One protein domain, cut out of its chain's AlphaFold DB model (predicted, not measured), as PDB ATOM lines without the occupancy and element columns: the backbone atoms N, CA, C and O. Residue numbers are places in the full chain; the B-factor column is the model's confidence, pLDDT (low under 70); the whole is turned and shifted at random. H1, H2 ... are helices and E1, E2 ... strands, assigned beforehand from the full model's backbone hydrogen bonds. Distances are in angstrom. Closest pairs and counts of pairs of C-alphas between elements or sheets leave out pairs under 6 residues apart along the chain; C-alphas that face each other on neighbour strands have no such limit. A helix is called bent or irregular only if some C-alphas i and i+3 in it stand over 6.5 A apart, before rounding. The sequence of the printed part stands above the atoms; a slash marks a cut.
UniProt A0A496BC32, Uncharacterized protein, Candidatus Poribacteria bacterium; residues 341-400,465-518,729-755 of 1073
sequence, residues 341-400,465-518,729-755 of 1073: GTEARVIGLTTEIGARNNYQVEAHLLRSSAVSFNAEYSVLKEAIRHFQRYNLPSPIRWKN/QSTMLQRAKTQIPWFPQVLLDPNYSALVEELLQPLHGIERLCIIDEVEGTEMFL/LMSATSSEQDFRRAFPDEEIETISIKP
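What this domain is: This is residues 341 to 400, 465 to 518 and 729 to 755 of the 1073 residues of an uncharacterized protein of Candidatus Poribacteria bacterium (UniProt A0A496BC32). Two small parallel sheets of three strands stand edge to edge, E4 next to E5, as a loosely joined, twisted row of six strands. H6 covers one end of one side, with H3, H4 and H5 off the other end of that side; H1 and H2 lie off the opposite side. The 141 printed residues hold six helices and six strands in the order E1 H1 E2 H2 H3 E3 H4 H5 E4 E5 H6 E6, mixed in class, with under half of the residues, 70, in named elements. The sheets run E5 E1 E6 and E2 E3 E4. The whole is compact, with a radius of gyration of the C-alphas of 14.9 A and spans of 38 by 37 by 29 A.

Where its parts are: E1 is residues 346 to 350, 13.0 A long, from C-alpha 346 at (142.789, 156.700, 73.246). H1 is residues 359 to 365, E2 371 to 373, and H2 377 to 389, 18.0 A long. H3 is residues 465 to 469, E3 474 to 476, H4 480 to 483, and H5 486 to 496, 14.3 A long. H5 is irregular: C-alphas 487 and 490 are 8.0 A apart. E4 is residues 505 to 508, E5 729 to 731, H6 736 to 742, and E6 748 to 752, 13.0 A long, ending with C-alpha 752 at (133.947, 150.100, 82.335).

How they stand to each other: E1 is the inner strand between E5 and E6, with N 349 and O 729 at 2.9 A and N 751 and O 348 at 2.8 A. H6 is on this sheet, over E1 at a height over the sheet of 8.9 A, slantwise to the strands at 42 degrees to E1 on the local plane. E5, H6 and E6 form a split strand-helix-strand unit, E1 between its two strands, with a right-handed crossover. The closest C-alphas of E4 and E5, Ile 508 and Leu 729, are 5.1 A apart. In the other sheet, N 475 and O 505 of E3 and E4 are 2.9 A apart, and N 372 and O 474 of E2 and E3 2.9 A. E3, H4, H5 and E4 form a strand-helix-strand unit, two parallel neighbours with helices between, its crossover right-handed. H4 only grazes this sheet with residues 480 to 483, and H3 only just does, with residues 468 to 469. H3 and H5 touch, closest at the C-alphas of Ser 466 and Leu 495, 5.5 A; H4 and H5 touch only at the corner, closest at those of Val 482 and Tyr 488, 5.7 A. H1 is on neither sheet; H2 is only just not on E2 E3 E4, with 4 pairs of C-alphas within 10 A. In H1, H2, H3 and H6 every O i to N i+4 pair is within hydrogen-bond range, in H5 5 of 7; H4 is too short for one.

The domain as a whole: The C-alphas farthest apart, Arg 389 and Asp 745, are 41.5 A apart. Residues 401 to 464 and 519 to 728 are not printed; the C-alpha gaps are 9.8 A and 15.3 A. Of the links printed whole, none is long. Mean pLDDT of the printed part is 75.7, with 43 residues under 70, among them 352 to 370.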
ATOM      1  N   GLY A 341     135.831 148.501  68.049       66.88
ATOM      2  CA  GLY A 341     135.088 149.130  66.951       66.88
ATOM      3  C   GLY A 341     134.821 150.632  67.114       66.88
ATOM      4  O   GLY A 341     134.084 151.186  66.308       66.88
ATOM      5  N   THR A 342     135.361 151.278  68.150       73.88
ATOM      6  CA  THR A 342     135.228 152.730  68.372       73.88
ATOM      7  C   THR A 342     136.196 153.540  67.498       73.88
ATOM      8  O   THR A 342     137.222 153.019  67.065       73.88
ATOM      9  N   GLU A 343     135.925 154.824  67.265       79.69
ATOM     10  CA  GLU A 343     136.826 155.711  66.499       79.69
ATOM     11  C   GLU A 343     137.869 156.427  67.391       79.69
ATOM     12  O   GLU A 343     138.780 157.082  66.887       79.69
ATOM     13  N   ALA A 344     137.766 156.306  68.722       84.00
ATOM     14  CA  ALA A 344     138.643 156.997  69.667       84.00
ATOM     15  C   ALA A 344     140.103 156.499  69.599       84.00
ATOM     16  O   ALA A 344     140.381 155.298  69.708       84.00
ATOM     17  N   ARG A 345     141.048 157.445  69.478       86.44
ATOM     18  CA  ARG A 345     142.501 157.183  69.439       86.44
ATOM     19  C   ARG A 345     143.045 156.691  70.780       86.44
ATOM     20  O   ARG A 345     143.969 155.873  70.795       86.44
ATOM     21  N   VAL A 346     142.474 157.160  71.890       89.81
ATOM     22  CA  VAL A 346     142.789 156.700  73.246       89.81
ATOM     23  C   VAL A 346     141.534 156.108  73.883       89.81
ATOM     24  O   VAL A 346     140.453 156.689  73.834       89.81
ATOM     25  N   ILE A 347     141.679 154.936  74.492       89.19
ATOM     26  CA  ILE A 347     140.594 154.218  75.158       89.19
ATOM     27  C   ILE A 347     141.007 153.921  76.593       89.19
ATOM     28  O   ILE A 347     141.956 153.170  76.818       89.19
ATOM     29  N   GLY A 348     140.268 154.461  77.558       88.81
ATOM     30  CA  GLY A 348     140.333 154.020  78.947       88.81
ATOM     31  C   GLY A 348     139.494 152.757  79.127       88.81
ATOM     32  O   GLY A 348     138.306 152.762  78.820       88.81
ATOM     33  N   LEU A 349     140.080 151.668  79.621       84.81
ATOM     34  CA  LEU A 349     139.358 150.421  79.881       84.81
ATOM     35  C   LEU A 349     139.452 150.075  81.368       84.81
ATOM     36  O   LEU A 349     140.460 149.530  81.824       84.81
ATOM     37  N   THR A 350     138.395 150.403  82.115       81.12
ATOM     38  CA  THR A 350     138.306 150.123  83.553       81.12
ATOM     39  C   THR A 350     137.851 148.679  83.774       81.12
ATOM     40  O   THR A 350     136.825 148.256  83.232       81.12
ATOM     41  N   THR A 351     138.612 147.908  84.551       76.06
ATOM     42  CA  THR A 351     138.448 146.452  84.717       76.06
ATOM     43  C   THR A 351     138.570 146.007  86.180       76.06
ATOM     44  O   THR A 351     138.884 146.802  87.050       76.06
ATOM     45  N   GLU A 352     138.337 144.725  86.493       67.31
ATOM     46  CA  GLU A 352     138.604 144.202  87.853       67.31
ATOM     47  C   GLU A 352     140.110 143.997  88.128       67.31
ATOM     48  O   GLU A 352     140.542 144.009  89.276       67.31
ATOM     49  N   ILE A 353     140.889 143.758  87.066       66.75
ATOM     50  CA  ILE A 353     142.294 143.307  87.021       66.75
ATOM     51  C   ILE A 353     142.856 143.582  85.608       66.75
ATOM     52  O   ILE A 353     142.064 143.715  84.666       66.75
ATOM     53  N   GLY A 354     144.180 143.656  85.423       62.53
ATOM     54  CA  GLY A 354     144.807 143.975  84.129       62.53
ATOM     55  C   GLY A 354     144.681 142.917  83.034       62.53
ATOM     56  O   GLY A 354     144.280 141.789  83.295       62.53
ATOM     57  N   ALA A 355     145.070 143.257  81.805       62.22
ATOM     58  CA  ALA A 355     144.984 142.462  80.575       62.22
ATOM     59  C   ALA A 355     145.496 141.021  80.720       62.22
ATOM     60  O   ALA A 355     144.880 140.098  80.193       62.22
ATOM     61  N   ARG A 356     146.610 140.823  81.440       61.59
ATOM     62  CA  ARG A 356     147.203 139.494  81.722       61.59
ATOM     63  C   ARG A 356     146.321 138.600  82.596       61.59
ATOM     64  O   ARG A 356     146.430 137.381  82.533       61.59
ATOM     65  N   ASN A 357     145.506 139.222  83.443       61.53
ATOM     66  CA  ASN A 357     144.684 138.592  84.473       61.53
ATOM     67  C   ASN A 357     143.188 138.576  84.080       61.53
ATOM     68  O   ASN A 357     142.420 137.728  84.549       61.53
ATOM     69  N   ASN A 358     142.792 139.515  83.217       68.00
ATOM     70  CA  ASN A 358     141.457 139.773  82.703       68.00
ATOM     71  C   ASN A 358     141.128 138.811  81.563       68.00
ATOM     72  O   ASN A 358     141.484 139.031  80.404       68.00
ATOM     73  N   TYR A 359     140.393 137.757  81.897       64.44
ATOM     74  CA  TYR A 359     140.038 136.696  80.962       64.44
ATOM     75  C   TYR A 359     139.209 137.194  79.752       64.44
ATOM     76  O   TYR A 359     139.181 136.519  78.723       64.44
ATOM     77  N   GLN A 360     138.520 138.347  79.827       67.94
ATOM     78  CA  GLN A 360     137.778 138.910  78.689       67.94
ATOM     79  C   GLN A 360     138.727 139.470  77.624       67.94
ATOM     80  O   GLN A 360     138.570 139.181  76.435       67.94
ATOM     81  N   VAL A 361     139.703 140.277  78.050       68.00
ATOM     82  CA  VAL A 361     140.727 140.849  77.169       68.00
ATOM     83  C   VAL A 361     141.701 139.765  76.723       68.00
ATOM     84  O   VAL A 361     141.995 139.704  75.533       68.00
ATOM     85  N   GLU A 362     142.091 138.840  77.605       67.75
ATOM     86  CA  GLU A 362     142.768 137.587  77.243       67.75
ATOM     87  C   GLU A 362     142.026 136.904  76.085       67.75
ATOM     88  O   GLU A 362     142.582 136.782  74.998       67.75
ATOM     89  N   ALA A 363     140.745 136.549  76.245       63.16
ATOM     90  CA  ALA A 363     139.967 135.856  75.216       63.16
ATOM     91  C   ALA A 363     139.805 136.650  73.902       63.16
ATOM     92  O   ALA A 363     139.618 136.039  72.845       63.16
ATOM     93  N   HIS A 364     139.901 137.984  73.926       69.25
ATOM     94  CA  HIS A 364     140.042 138.778  72.704       69.25
ATOM     95  C   HIS A 364     141.441 138.612  72.088       69.25
ATOM     96  O   HIS A 364     141.562 138.314  70.898       69.25
ATOM     97  N   LEU A 365     142.498 138.752  72.888       69.19
ATOM     98  CA  LEU A 365     143.888 138.591  72.457       69.19
ATOM     99  C   LEU A 365     144.155 137.195  71.879       69.19
ATOM    100  O   LEU A 365     144.798 137.105  70.835       69.19
ATOM    101  N   LEU A 366     143.590 136.134  72.469       63.16
ATOM    102  CA  LEU A 366     143.693 134.755  71.967       63.16
ATOM    103  C   LEU A 366     143.012 134.575  70.592       63.16
ATOM    104  O   LEU A 366     143.391 133.686  69.830       63.16
ATOM    105  N   ARG A 367     142.018 135.413  70.251       64.94
ATOM    106  CA  ARG A 367     141.382 135.463  68.917       64.94
ATOM    107  C   ARG A 367     142.171 136.323  67.921       64.94
ATOM    108  O   ARG A 367     142.015 136.148  66.712       64.94
ATOM    109  N   SER A 368     143.008 137.244  68.398       61.12
ATOM    110  CA  SER A 368     143.837 138.113  67.559       61.12
ATOM    111  C   SER A 368     145.131 137.404  67.127       61.12
ATOM    112  O   SER A 368     145.898 136.886  67.937       61.12
ATOM    113  N   SER A 369     145.397 137.348  65.820       62.84
ATOM    114  CA  SER A 369     146.559 136.622  65.293       62.84
ATOM    115  C   SER A 369     147.877 137.363  65.570       62.84
ATOM    116  O   SER A 369     148.084 138.443  65.013       62.84
ATOM    117  N   ALA A 370     148.778 136.717  66.318       68.00
ATOM    118  CA  ALA A 370     150.112 137.184  66.721       68.00
ATOM    119  C   ALA A 370     150.118 138.428  67.636       68.00
ATOM    120  O   ALA A 370     149.966 139.567  67.189       68.00
ATOM    121  N   VAL A 371     150.389 138.184  68.923       73.12
ATOM    122  CA  VAL A 371     150.617 139.205  69.955       73.12
ATOM    123  C   VAL A 371     152.121 139.405  70.167       73.12
ATOM    124  O   VAL A 371     152.891 138.444  70.273       73.12
ATOM    125  N   SER A 372     152.532 140.667  70.239       73.69
ATOM    126  CA  SER A 372     153.837 141.110  70.724       73.69
ATOM    127  C   SER A 372     153.727 141.354  72.227       73.69
ATOM    128  O   SER A 372     152.863 142.110  72.672       73.69
ATOM    129  N   PHE A 373     154.571 140.680  73.004       68.94
ATOM    130  CA  PHE A 373     154.598 140.761  74.461       68.94
ATOM    131  C   PHE A 373     156.029 141.018  74.922       68.94
ATOM    132  O   PHE A 373     156.866 140.110  75.021       68.94
ATOM    133  N   ASN A 374     156.310 142.281  75.208       65.88
ATOM    134  CA  ASN A 374     157.560 142.673  75.828       65.88
ATOM    135  C   ASN A 374     157.348 142.601  77.339       65.88
ATOM    136  O   ASN A 374     156.436 143.226  77.866       65.88
ATOM    137  N   ALA A 375     158.173 141.813  78.027       62.72
ATOM    138  CA  ALA A 375     158.092 141.641  79.472       62.72
ATOM    139  C   ALA A 375     159.418 141.172  80.081       62.72
ATOM    140  O   ALA A 375     160.338 140.720  79.375       62.72
ATOM    141  N   GLU A 376     159.486 141.224  81.411       61.34
ATOM    142  CA  GLU A 376     160.461 140.462  82.184       61.34
ATOM    143  C   GLU A 376     160.391 138.958  81.891       61.34
ATOM    144  O   GLU A 376     159.374 138.409  81.469       61.34
ATOM    145  N   TYR A 377     161.509 138.260  82.108       63.59
ATOM    146  CA  TYR A 377     161.630 136.845  81.747       63.59
ATOM    147  C   TYR A 377     160.769 135.908  82.614       63.59
ATOM    148  O   TYR A 377     160.380 134.839  82.150       63.59
ATOM    149  N   SER A 378     160.461 136.317  83.846       62.91
ATOM    150  CA  SER A 378     159.490 135.695  84.758       62.91
ATOM    151  C   SER A 378     158.095 135.659  84.121       62.91
ATOM    152  O   SER A 378     157.614 134.589  83.743       62.91
ATOM    153  N   VAL A 379     157.514 136.839  83.899       65.06
ATOM    154  CA  VAL A 379     156.179 137.045  83.314       65.06
ATOM    155  C   VAL A 379     156.095 136.472  81.896       65.06
ATOM    156  O   VAL A 379     155.126 135.807  81.545       65.06
ATOM    157  N   LEU A 380     157.141 136.632  81.077       68.19
ATOM    158  CA  LEU A 380     157.201 136.034  79.740       68.19
ATOM    159  C   LEU A 380     157.166 134.497  79.778       68.19
ATOM    160  O   LEU A 380     156.538 133.882  78.922       68.19
ATOM    161  N   LYS A 381     157.839 133.853  80.740       70.12
ATOM    162  CA  LYS A 381     157.823 132.384  80.874       70.12
ATOM    163  C   LYS A 381     156.425 131.880  81.237       70.12
ATOM    164  O   LYS A 381     156.032 130.807  80.782       70.12
ATOM    165  N   GLU A 382     155.685 132.646  82.030       68.94
ATOM    166  CA  GLU A 382     154.282 132.391  82.353       68.94
ATOM    167  C   GLU A 382     153.368 132.594  81.139       68.94
ATOM    168  O   GLU A 382     152.663 131.662  80.760       68.94
ATOM    169  N   ALA A 383     153.484 133.726  80.440       68.00
ATOM    170  CA  ALA A 383     152.764 133.988  79.195       68.00
ATOM    171  C   ALA A 383     153.030 132.907  78.125       68.00
ATOM    172  O   ALA A 383     152.102 132.425  77.485       68.00
ATOM    173  N   ILE A 384     154.275 132.442  77.966       72.94
ATOM    174  CA  ILE A 384     154.603 131.344  77.039       72.94
ATOM    175  C   ILE A 384     153.915 130.036  77.461       72.94
ATOM    176  O   ILE A 384     153.304 129.390  76.614       72.94
ATOM    177  N   ARG A 385     153.952 129.655  78.748       74.44
ATOM    178  CA  ARG A 385     153.230 128.468  79.260       74.44
ATOM    179  C   ARG A 385     151.721 128.577  79.032       74.44
ATOM    180  O   ARG A 385     151.083 127.591  78.677       74.44
ATOM    181  N   HIS A 386     151.161 129.764  79.239       70.94
ATOM    182  CA  HIS A 386     149.747 130.074  79.061       70.94
ATOM    183  C   HIS A 386     149.330 129.943  77.584       70.94
ATOM    184  O   HIS A 386     148.421 129.181  77.267       70.94
ATOM    185  N   PHE A 387     150.051 130.583  76.657       71.69
ATOM    186  CA  PHE A 387     149.789 130.455  75.217       71.69
ATOM    187  C   PHE A 387     149.990 129.007  74.727       71.69
ATOM    188  O   PHE A 387     149.213 128.522  73.906       71.69
ATOM    189  N   GLN A 388     150.967 128.273  75.276       75.62
ATOM    190  CA  GLN A 388     151.148 126.838  75.012       75.62
ATOM    191  C   GLN A 388     149.972 125.989  75.526       75.62
ATOM    192  O   GLN A 388     149.524 125.094  74.814       75.62
ATOM    193  N   ARG A 389     149.428 126.287  76.717       77.12
ATOM    194  CA  ARG A 389     148.251 125.603  77.294       77.12
ATOM    195  C   ARG A 389     147.011 125.721  76.402       77.12
ATOM    196  O   ARG A 389     146.211 124.791  76.372       77.12
ATOM    197  N   TYR A 390     146.881 126.820  75.661       69.00
ATOM    198  CA  TYR A 390     145.797 127.053  74.701       69.00
ATOM    199  C   TYR A 390     146.166 126.747  73.235       69.00
ATOM    200  O   TYR A 390     145.375 127.029  72.338       69.00
ATOM    201  N   ASN A 391     147.329 126.131  72.980       68.88
ATOM    202  CA  ASN A 391     147.813 125.755  71.643       68.88
ATOM    203  C   ASN A 391     147.926 126.939  70.651       68.88
ATOM    204  O   ASN A 391     147.580 126.827  69.473       68.88
ATOM    205  N   LEU A 392     148.402 128.089  71.136       67.50
ATOM    206  CA  LEU A 392     148.529 129.329  70.366       67.50
ATOM    207  C   LEU A 392     149.979 129.612  69.930       67.50
ATOM    208  O   LEU A 392     150.926 129.135  70.565       67.50
ATOM    209  N   PRO A 393     150.188 130.437  68.881       68.31
ATOM    210  CA  PRO A 393     151.512 130.944  68.531       68.31
ATOM    211  C   PRO A 393     152.163 131.628  69.737       68.31
ATOM    212  O   PRO A 393     151.565 132.513  70.345       68.31
ATOM    213  N   SER A 394     153.390 131.233  70.087       69.31
ATOM    214  CA  SER A 394     154.102 131.842  71.217       69.31
ATOM    215  C   SER A 394     154.317 133.346  70.984       69.31
ATOM    216  O   SER A 394     154.661 133.729  69.860       69.31
ATOM    217  N   PRO A 395     154.141 134.198  72.011       73.75
ATOM    218  CA  PRO A 395     154.221 135.644  71.847       73.75
ATOM    219  C   PRO A 395     155.610 136.094  71.379       73.75
ATOM    220  O   PRO A 395     156.639 135.575  71.828       73.75
ATOM    221  N   ILE A 396     155.644 137.079  70.479       72.31
ATOM    222  CA  ILE A 396     156.899 137.650  69.974       72.31
ATOM    223  C   ILE A 396     157.438 138.625  71.025       72.31
ATOM    224  O   ILE A 396     156.687 139.448  71.540       72.31
ATOM    225  N   ARG A 397     158.733 138.537  71.351       71.38
ATOM    226  CA  ARG A 397     159.357 139.312  72.433       71.38
ATOM    227  C   ARG A 397     160.607 140.047  71.962       71.38
ATOM    228  O   ARG A 397     161.558 139.396  71.522       71.38
ATOM    229  N   TRP A 398     160.631 141.364  72.157       71.94
ATOM    230  CA  TRP A 398     161.838 142.188  72.087       71.94
ATOM    231  C   TRP A 398     162.858 141.737  73.132       71.94
ATOM    232  O   TRP A 398     162.531 141.527  74.306       71.94
ATOM    233  N   LYS A 399     164.110 141.591  72.708       71.31
ATOM    234  CA  LYS A 399     165.250 141.276  73.568       71.31
ATOM    235  C   LYS A 399     166.224 142.442  73.457       71.31
ATOM    236  O   LYS A 399     166.711 142.699  72.360       71.31
ATOM    237  N   ASN A 400     166.537 143.108  74.563       68.88
ATOM    238  CA  ASN A 400     167.649 144.062  74.597       68.88
ATOM    239  C   ASN A 400     168.974 143.323  74.324       68.88
ATOM    240  O   ASN A 400     169.077 142.121  74.577       68.88
ATOM    241  N   GLN A 465     164.832 142.213  64.967       76.94
ATOM    242  CA  GLN A 465     163.675 142.081  65.862       76.94
ATOM    243  C   GLN A 465     162.522 143.029  65.537       76.94
ATOM    244  O   GLN A 465     161.372 142.642  65.745       76.94
ATOM    245  N   SER A 466     162.790 144.214  64.992       75.19
ATOM    246  CA  SER A 466     161.753 145.144  64.532       75.19
ATOM    247  C   SER A 466     160.889 144.486  63.454       75.19
ATOM    248  O   SER A 466     159.683 144.333  63.638       75.19
ATOM    249  N   THR A 467     161.515 143.923  62.418       76.81
ATOM    250  CA  THR A 467     160.880 143.128  61.349       76.81
ATOM    251  C   THR A 467     160.097 141.909  61.863       76.81
ATOM    252  O   THR A 467     159.140 141.459  61.226       76.81
ATOM    253  N   MET A 468     160.465 141.348  63.024       71.94
ATOM    254  CA  MET A 468     159.667 140.307  63.687       71.94
ATOM    255  C   MET A 468     158.437 140.890  64.398       71.94
ATOM    256  O   MET A 468     157.345 140.336  64.262       71.94
ATOM    257  N   LEU A 469     158.586 142.000  65.127       73.25
ATOM    258  CA  LEU A 469     157.490 142.669  65.839       73.25
ATOM    259  C   LEU A 469     156.478 143.340  64.906       73.25
ATOM    260  O   LEU A 469     155.294 143.392  65.245       73.25
ATOM    261  N   GLN A 470     156.902 143.760  63.711       74.25
ATOM    262  CA  GLN A 470     156.026 144.273  62.653       74.25
ATOM    263  C   GLN A 470     154.927 143.278  62.227       74.25
ATOM    264  O   GLN A 470     153.915 143.682  61.661       74.25
ATOM    265  N   ARG A 471     155.091 141.977  62.522       71.25
ATOM    266  CA  ARG A 471     154.113 140.918  62.210       71.25
ATOM    267  C   ARG A 471     153.006 140.756  63.258       71.25
ATOM    268  O   ARG A 471     152.057 140.016  63.008       71.25
ATOM    269  N   ALA A 472     153.129 141.386  64.427       74.94
ATOM    270  CA  ALA A 472     152.156 141.270  65.511       74.94
ATOM    271  C   ALA A 472     151.114 142.398  65.457       74.94
ATOM    272  O   ALA A 472     151.465 143.581  65.492       74.94
ATOM    273  N   LYS A 473     149.827 142.026  65.409       76.12
ATOM    274  CA  LYS A 473     148.694 142.970  65.308       76.12
ATOM    275  C   LYS A 473     148.453 143.753  66.597       76.12
ATOM    276  O   LYS A 473     148.025 144.901  66.539       76.12
ATOM    277  N   THR A 474     148.777 143.141  67.733       79.69
ATOM    278  CA  THR A 474     148.676 143.762  69.057       79.69
ATOM    279  C   THR A 474     150.053 143.857  69.695       79.69
ATOM    280  O   THR A 474     150.823 142.896  69.649       79.69
ATOM    281  N   GLN A 475     150.360 145.010  70.286       79.81
ATOM    282  CA  GLN A 475     151.631 145.322  70.934       79.81
ATOM    283  C   GLN A 475     151.386 145.614  72.419       79.81
ATOM    284  O   GLN A 475     150.693 146.576  72.750       79.81
ATOM    285  N   ILE A 476     151.971 144.802  73.301       79.44
ATOM    286  CA  ILE A 476     151.911 144.972  74.757       79.44
ATOM    287  C   ILE A 476     153.341 145.250  75.264       79.44
ATOM    288  O   ILE A 476     154.118 144.305  75.459       79.44
ATOM    289  N   PRO A 477     153.760 146.527  75.390       74.06
ATOM    290  CA  PRO A 477     155.058 146.893  75.952       74.06
ATOM    291  C   PRO A 477     155.157 146.606  77.461       74.06
ATOM    292  O   PRO A 477     154.199 146.782  78.205       74.06
ATOM    293  N   TRP A 478     156.361 146.248  77.928       68.81
ATOM    294  CA  TRP A 478     156.698 146.216  79.364       68.81
ATOM    295  C   TRP A 478     156.847 147.617  79.956       68.81
ATOM    296  O   TRP A 478     156.631 147.831  81.140       68.81
ATOM    297  N   PHE A 479     157.304 148.542  79.116       73.00
ATOM    298  CA  PHE A 479     157.734 149.882  79.475       73.00
ATOM    299  C   PHE A 479     156.813 150.857  78.729       73.00
ATOM    300  O   PHE A 479     157.019 151.064  77.528       73.00
ATOM    301  N   PRO A 480     155.755 151.384  79.383       76.81
ATOM    302  CA  PRO A 480     154.758 152.270  78.771       76.81
ATOM    303  C   PRO A 480     155.377 153.402  77.945       76.81
ATOM    304  O   PRO A 480     154.907 153.739  76.859       76.81
ATOM    305  N   GLN A 481     156.496 153.930  78.438       80.00
ATOM    306  CA  GLN A 481     157.216 155.080  77.909       80.00
ATOM    307  C   GLN A 481     157.753 154.857  76.487       80.00
ATOM    308  O   GLN A 481     157.937 155.840  75.780       80.00
ATOM    309  N   VAL A 482     157.890 153.615  75.992       79.50
ATOM    310  CA  VAL A 482     158.199 153.373  74.564       79.50
ATOM    311  C   VAL A 482     157.162 154.026  73.642       79.50
ATOM    312  O   VAL A 482     157.519 154.461  72.559       79.50
ATOM    313  N   LEU A 483     155.892 154.115  74.055       84.38
ATOM    314  CA  LEU A 483     154.811 154.711  73.256       84.38
ATOM    315  C   LEU A 483     154.543 156.192  73.577       84.38
ATOM    316  O   LEU A 483     153.783 156.838  72.853       84.38
ATOM    317  N   LEU A 484     155.111 156.692  74.679       86.94
ATOM    318  CA  LEU A 484     154.719 157.951  75.321       86.94
ATOM    319  C   LEU A 484     155.860 158.975  75.443       86.94
ATOM    320  O   LEU A 484     155.570 160.155  75.620       86.94
ATOM    321  N   ASP A 485     157.125 158.541  75.385       87.75
ATOM    322  CA  ASP A 485     158.325 159.385  75.443       87.75
ATOM    323  C   ASP A 485     158.941 159.547  74.034       87.75
ATOM    324  O   ASP A 485     159.439 158.567  73.468       87.75
ATOM    325  N   PRO A 486     158.974 160.769  73.463       88.75
ATOM    326  CA  PRO A 486     159.575 161.045  72.157       88.75
ATOM    327  C   PRO A 486     161.073 160.721  72.014       88.75
ATOM    328  O   PRO A 486     161.591 160.755  70.897       88.75
ATOM    329  N   ASN A 487     161.793 160.347  73.080       84.31
ATOM    330  CA  ASN A 487     163.106 159.699  72.923       84.31
ATOM    331  C   ASN A 487     163.032 158.407  72.082       84.31
ATOM    332  O   ASN A 487     164.009 158.048  71.427       84.31
ATOM    333  N   TYR A 488     161.881 157.723  72.072       82.50
ATOM    334  CA  TYR A 488     161.671 156.469  71.345       82.50
ATOM    335  C   TYR A 488     161.006 156.644  69.973       82.50
ATOM    336  O   TYR A 488     160.783 155.636  69.309       82.50
ATOM    337  N   SER A 489     160.718 157.869  69.502       83.44
ATOM    338  CA  SER A 489     159.952 158.113  68.262       83.44
ATOM    339  C   SER A 489     160.415 157.273  67.064       83.44
ATOM    340  O   SER A 489     159.612 156.542  66.492       83.44
ATOM    341  N   ALA A 490     161.715 157.270  66.748       80.69
ATOM    342  CA  ALA A 490     162.264 156.486  65.634       80.69
ATOM    343  C   ALA A 490     162.055 154.962  65.797       80.69
ATOM    344  O   ALA A 490     161.776 154.261  64.824       80.69
ATOM    345  N   LEU A 491     162.121 154.448  67.032       77.75
ATOM    346  CA  LEU A 491     161.799 153.051  67.337       77.75
ATOM    347  C   LEU A 491     160.291 152.792  67.185       77.75
ATOM    348  O   LEU A 491     159.909 151.749  66.667       77.75
ATOM    349  N   VAL A 492     159.421 153.723  67.587       80.38
ATOM    350  CA  VAL A 492     157.965 153.598  67.388       80.38
ATOM    351  C   VAL A 492     157.602 153.613  65.905       80.38
ATOM    352  O   VAL A 492     156.733 152.850  65.487       80.38
ATOM    353  N   GLU A 493     158.268 154.433  65.094       84.25
ATOM    354  CA  GLU A 493     158.094 154.463  63.639       84.25
ATOM    355  C   GLU A 493     158.520 153.150  62.983       84.25
ATOM    356  O   GLU A 493     157.729 152.564  62.242       84.25
ATOM    357  N   GLU A 494     159.713 152.640  63.303       78.94
ATOM    358  CA  GLU A 494     160.192 151.345  62.806       78.94
ATOM    359  C   GLU A 494     159.265 150.198  63.250       78.94
ATOM    360  O   GLU A 494     158.859 149.356  62.441       78.94
ATOM    361  N   LEU A 495     158.876 150.177  64.530       75.12
ATOM    362  CA  LEU A 495     158.004 149.146  65.084       75.12
ATOM    363  C   LEU A 495     156.616 149.174  64.455       75.12
ATOM    364  O   LEU A 495     156.130 148.105  64.086       75.12
ATOM    365  N   LEU A 496     155.971 150.341  64.345       77.62
ATOM    366  CA  LEU A 496     154.577 150.488  63.905       77.62
ATOM    367  C   LEU A 496     154.406 150.698  62.394       77.62
ATOM    368  O   LEU A 496     153.266 150.767  61.934       77.62
ATOM    369  N   GLN A 497     155.491 150.718  61.610       76.56
ATOM    370  CA  GLN A 497     155.442 150.833  60.149       76.56
ATOM    371  C   GLN A 497     154.396 149.863  59.539       76.56
ATOM    372  O   GLN A 497     154.400 148.667  59.865       76.56
ATOM    373  N   PRO A 498     153.453 150.334  58.702       63.25
ATOM    374  CA  PRO A 498     152.267 149.553  58.353       63.25
ATOM    375  C   PRO A 498     152.551 148.458  57.313       63.25
ATOM    376  O   PRO A 498     152.374 148.656  56.110       63.25
ATOM    377  N   LEU A 499     152.904 147.250  57.769       63.19
ATOM    378  CA  LEU A 499     152.837 146.060  56.918       63.19
ATOM    379  C   LEU A 499     151.373 145.770  56.546       63.19
ATOM    380  O   LEU A 499     150.517 145.583  57.410       63.19
ATOM    381  N   HIS A 500     151.096 145.718  55.242       62.09
ATOM    382  CA  HIS A 500     149.781 145.416  54.656       62.09
ATOM    383  C   HIS A 500     148.620 146.340  55.086       62.09
ATOM    384  O   HIS A 500     147.462 145.967  54.921       62.09
ATOM    385  N   GLY A 501     148.907 147.540  55.610       59.81
ATOM    386  CA  GLY A 501     147.880 148.535  55.958       59.81
ATOM    387  C   GLY A 501     146.981 148.165  57.146       59.81
ATOM    388  O   GLY A 501     145.925 148.766  57.312       59.81
ATOM    389  N   ILE A 502     147.373 147.181  57.960       61.53
ATOM    390  CA  ILE A 502     146.610 146.762  59.142       61.53
ATOM    391  C   ILE A 502     146.905 147.723  60.298       61.53
ATOM    392  O   ILE A 502     148.058 147.857  60.716       61.53
ATOM    393  N   GLU A 503     145.864 148.365  60.833       68.25
ATOM    394  CA  GLU A 503     145.962 149.137  62.074       68.25
ATOM    395  C   GLU A 503     146.373 148.231  63.241       68.25
ATOM    396  O   GLU A 503     145.934 147.081  63.344       68.25
ATOM    397  N   ARG A 504     147.232 148.746  64.127       77.00
ATOM    398  CA  ARG A 504     147.744 147.991  65.267       77.00
ATOM    399  C   ARG A 504     147.243 148.549  66.582       77.00
ATOM    400  O   ARG A 504     147.305 149.753  66.820       77.00
ATOM    401  N   LEU A 505     146.834 147.634  67.449       79.06
ATOM    402  CA  LEU A 505     146.411 147.932  68.804       79.06
ATOM    403  C   LEU A 505     147.632 147.988  69.729       79.06
ATOM    404  O   LEU A 505     148.325 146.984  69.913       79.06
ATOM    405  N   CYS A 506     147.869 149.139  70.345       85.31
ATOM    406  CA  CYS A 506     148.796 149.272  71.463       85.31
ATOM    407  C   CYS A 506     148.024 149.141  72.783       85.31
ATOM    408  O   CYS A 506     147.028 149.834  72.966       85.31
ATOM    409  N   ILE A 507     148.477 148.285  73.704       84.50
ATOM    410  CA  ILE A 507     147.856 148.118  75.031       84.50
ATOM    411  C   ILE A 507     148.887 148.402  76.114       84.50
ATOM    412  O   ILE A 507     149.907 147.719  76.174       84.50
ATOM    413  N   ILE A 508     148.597 149.354  76.995       85.56
ATOM    414  CA  ILE A 508     149.342 149.539  78.241       85.56
ATOM    415  C   ILE A 508     148.526 148.886  79.361       85.56
ATOM    416  O   ILE A 508     147.319 149.110  79.461       85.56
ATOM    417  N   ASP A 509     149.177 148.025  80.141       79.44
ATOM    418  CA  ASP A 509     148.544 147.148  81.128       79.44
ATOM    419  C   ASP A 509     148.800 147.620  82.569       79.44
ATOM    420  O   ASP A 509     149.869 148.157  82.846       79.44
ATOM    421  N   GLU A 510     147.828 147.394  83.457       74.75
ATOM    422  CA  GLU A 510     147.815 147.748  84.895       74.75
ATOM    423  C   GLU A 510     148.291 149.184  85.205       74.75
ATOM    424  O   GLU A 510     149.051 149.421  86.135       74.75
ATOM    425  N   VAL A 511     147.798 150.158  84.432       76.50
ATOM    426  CA  VAL A 511     148.184 151.576  84.512       76.50
ATOM    427  C   VAL A 511     147.655 152.252  85.784       76.50
ATOM    428  O   VAL A 511     146.438 152.399  85.951       76.50
ATOM    429  N   GLU A 512     148.549 152.762  86.637       78.19
ATOM    430  CA  GLU A 512     148.211 153.819  87.602       78.19
ATOM    431  C   GLU A 512     148.173 155.199  86.919       78.19
ATOM    432  O   GLU A 512     148.996 155.502  86.050       78.19
ATOM    433  N   GLY A 513     147.276 156.085  87.374       78.12
ATOM    434  CA  GLY A 513     147.094 157.439  86.827       78.12
ATOM    435  C   GLY A 513     148.393 158.242  86.667       78.12
ATOM    436  O   GLY A 513     148.565 158.991  85.708       78.12
ATOM    437  N   THR A 514     149.345 158.046  87.580       83.56
ATOM    438  CA  THR A 514     150.623 158.770  87.607       83.56
ATOM    439  C   THR A 514     151.745 158.114  86.804       83.56
ATOM    440  O   THR A 514     152.735 158.779  86.514       83.56
ATOM    441  N   GLU A 515     151.614 156.845  86.409       82.56
ATOM    442  CA  GLU A 515     152.629 156.143  85.601       82.56
ATOM    443  C   GLU A 515     152.540 156.470  84.104       82.56
ATOM    444  O   GLU A 515     153.496 156.249  83.357       82.56
ATOM    445  N   MET A 516     151.425 157.070  83.671       87.00
ATOM    446  CA  MET A 516     151.288 157.663  82.338       87.00
ATOM    447  C   MET A 516     152.194 158.889  82.141       87.00
ATOM    448  O   MET A 516     152.556 159.202  81.008       87.00
ATOM    449  N   PHE A 517     152.567 159.585  83.221       91.62
ATOM    450  CA  PHE A 517     153.383 160.797  83.163       91.62
ATOM    451  C   PHE A 517     154.870 160.457  83.024       91.62
ATOM    452  O   PHE A 517     155.416 159.602  83.727       91.62
ATOM    453  N   LEU A 518     155.555 161.165  82.129       91.50
ATOM    454  CA  LEU A 518     156.976 160.961  81.877       91.50
ATOM    455  C   LEU A 518     157.794 161.575  83.008       91.50
ATOM    456  O   LEU A 518     157.757 162.788  83.219       91.50
ATOM    457  N   LEU A 729     144.377 151.871  77.336       88.44
ATOM    458  CA  LEU A 729     144.890 152.053  78.688       88.44
ATOM    459  C   LEU A 729     144.064 151.172  79.625       88.44
ATOM    460  O   LEU A 729     142.917 151.495  79.931       88.44
ATOM    461  N   MET A 730     144.618 150.040  80.053       84.50
ATOM    462  CA  MET A 730     143.941 149.157  80.999       84.50
ATOM    463  C   MET A 730     144.292 149.517  82.433       84.50
ATOM    464  O   MET A 730     145.464 149.628  82.788       84.50
ATOM    465  N   SER A 731     143.269 149.652  83.269       82.06
ATOM    466  CA  SER A 731     143.427 149.931  84.690       82.06
ATOM    467  C   SER A 731     142.260 149.345  85.475       82.06
ATOM    468  O   SER A 731     141.137 149.314  84.981       82.06
ATOM    469  N   ALA A 732     142.497 148.934  86.720       73.62
ATOM    470  CA  ALA A 732     141.418 148.584  87.647       73.62
ATOM    471  C   ALA A 732     141.017 149.750  88.573       73.62
ATOM    472  O   ALA A 732     140.221 149.578  89.494       73.62
ATOM    473  N   THR A 733     141.640 150.917  88.382       71.81
ATOM    474  CA  THR A 733     141.843 151.900  89.458       71.81
ATOM    475  C   THR A 733     141.764 153.352  88.979       71.81
ATOM    476  O   THR A 733     141.226 154.210  89.682       71.81
ATOM    477  N   SER A 734     142.272 153.623  87.774       80.75
ATOM    478  CA  SER A 734     142.215 154.932  87.126       80.75
ATOM    479  C   SER A 734     140.791 155.248  86.679       80.75
ATOM    480  O   SER A 734     140.123 154.442  86.022       80.75
ATOM    481  N   SER A 735     140.341 156.449  87.025       80.69
ATOM    482  CA  SER A 735     139.088 157.023  86.555       80.69
ATOM    483  C   SER A 735     139.234 157.596  85.141       80.69
ATOM    484  O   SER A 735     140.334 157.858  84.655       80.69
ATOM    485  N   GLU A 736     138.100 157.896  84.505       84.56
ATOM    486  CA  GLU A 736     138.071 158.703  83.280       84.56
ATOM    487  C   GLU A 736     138.799 160.053  83.448       84.56
ATOM    488  O   GLU A 736     139.442 160.532  82.512       84.56
ATOM    489  N   GLN A 737     138.739 160.662  84.638       85.38
ATOM    490  CA  GLN A 737     139.415 161.930  84.904       85.38
ATOM    491  C   GLN A 737     140.943 161.772  84.882       85.38
ATOM    492  O   GLN A 737     141.629 162.665  84.390       85.38
ATOM    493  N   ASP A 738     141.473 160.642  85.354       86.44
ATOM    494  CA  ASP A 738     142.915 160.368  85.365       86.44
ATOM    495  C   ASP A 738     143.452 160.188  83.936       86.44
ATOM    496  O   ASP A 738     144.478 160.771  83.579       86.44
ATOM    497  N   PHE A 739     142.712 159.476  83.076       87.50
ATOM    498  CA  PHE A 739     143.038 159.376  81.648       87.50
ATOM    499  C   PHE A 739     142.985 160.748  80.955       87.50
ATOM    500  O   PHE A 739     143.939 161.120  80.269       87.50
ATOM    501  N   ARG A 740     141.923 161.539  81.185       88.25
ATOM    502  CA  ARG A 740     141.769 162.903  80.629       88.25
ATOM    503  C   ARG A 740     142.838 163.887  81.124       88.25
ATOM    504  O   ARG A 740     143.176 164.820  80.402       88.25
ATOM    505  N   ARG A 741     143.391 163.687  82.324       87.88
ATOM    506  CA  ARG A 741     144.511 164.480  82.867       87.88
ATOM    507  C   ARG A 741     145.858 164.090  82.261       87.88
ATOM    508  O   ARG A 741     146.682 164.970  82.027       87.88
ATOM    509  N   ALA A 742     146.072 162.806  81.969       88.38
ATOM    510  CA  ALA A 742     147.278 162.335  81.288       88.38
ATOM    511  C   ALA A 742     147.305 162.711  79.793       88.38
ATOM    512  O   ALA A 742     148.348 163.118  79.286       88.38
ATOM    513  N   PHE A 743     146.170 162.623  79.093       89.06
ATOM    514  CA  PHE A 743     146.060 162.923  77.659       89.06
ATOM    515  C   PHE A 743     145.066 164.073  77.391       89.06
ATOM    516  O   PHE A 743     144.017 163.846  76.793       89.06
ATOM    517  N   PRO A 744     145.374 165.318  77.811       83.88
ATOM    518  CA  PRO A 744     144.463 166.460  77.662       83.88
ATOM    519  C   PRO A 744     144.262 166.903  76.202       83.88
ATOM    520  O   PRO A 744     143.304 167.613  75.906       83.88
ATOM    521  N   ASP A 745     145.168 166.495  75.308       85.69
ATOM    522  CA  ASP A 745     145.189 166.845  73.884       85.69
ATOM    523  C   ASP A 745     144.505 165.779  72.985       85.69
ATOM    524  O   ASP A 745     144.462 165.943  71.767       85.69
ATOM    525  N   GLU A 746     144.001 164.671  73.552       87.88
ATOM    526  CA  GLU A 746     143.457 163.512  72.816       87.88
ATOM    527  C   GLU A 746     141.959 163.292  73.098       87.88
ATOM    528  O   GLU A 746     141.461 163.586  74.186       87.88
ATOM    529  N   GLU A 747     141.233 162.695  72.148       84.31
ATOM    530  CA  GLU A 747     139.877 162.193  72.401       84.31
ATOM    531  C   GLU A 747     139.938 160.829  73.108       84.31
ATOM    532  O   GLU A 747     140.547 159.881  72.599       84.31
ATOM    533  N   ILE A 748     139.311 160.750  74.289       87.00
ATOM    534  CA  ILE A 748     139.317 159.567  75.156       87.00
ATOM    535  C   ILE A 748     137.900 159.039  75.350       87.00
ATOM    536  O   ILE A 748     137.049 159.725  75.918       87.00
ATOM    537  N   GLU A 749     137.679 157.779  74.986       88.56
ATOM    538  CA  GLU A 749     136.483 157.032  75.379       88.56
ATOM    539  C   GLU A 749     136.817 156.134  76.578       88.56
ATOM    540  O   GLU A 749     137.726 155.306  76.497       88.56
ATOM    541  N   THR A 750     136.112 156.291  77.707       85.94
ATOM    542  CA  THR A 750     136.305 155.425  78.886       85.94
ATOM    543  C   THR A 750     135.174 154.411  79.010       85.94
ATOM    544  O   THR A 750     134.003 154.773  79.107       85.94
ATOM    545  N   ILE A 751     135.525 153.125  79.041       83.69
ATOM    546  CA  ILE A 751     134.584 152.005  79.081       83.69
ATOM    547  C   ILE A 751     134.881 151.146  80.312       83.69
ATOM    548  O   ILE A 751     135.935 150.525  80.423       83.69
ATOM    549  N   SER A 752     133.916 151.060  81.227       78.88
ATOM    550  CA  SER A 752     133.947 150.100  82.335       78.88
ATOM    551  C   SER A 752     133.451 148.733  81.854       78.88
ATOM    552  O   SER A 752     132.296 148.590  81.435       78.88
ATOM    553  N   ILE A 753     134.314 147.711  81.898       74.94
ATOM    554  CA  ILE A 753     133.890 146.317  81.715       74.94
ATOM    555  C   ILE A 753     133.044 145.921  82.919       74.94
ATOM    556  O   ILE A 753     133.485 146.049  84.059       74.94
ATOM    557  N   LYS A 754     131.859 145.351  82.673       73.12
ATOM    558  CA  LYS A 754     131.040 144.829  83.767       73.12
ATOM    559  C   LYS A 754     131.751 143.683  84.517       73.12
ATOM    560  O   LYS A 754     132.117 142.698  83.860       73.12
ATOM    561  N   PRO A 755     131.895 143.776  85.855       72.12
ATOM    562  CA  PRO A 755     132.590 142.787  86.676       72.12
ATOM    563  C   PRO A 755     131.953 141.388  86.625       72.12
ATOM    564  O   PRO A 755     130.756 141.223  86.363       72.12
TER     565      PRO A 755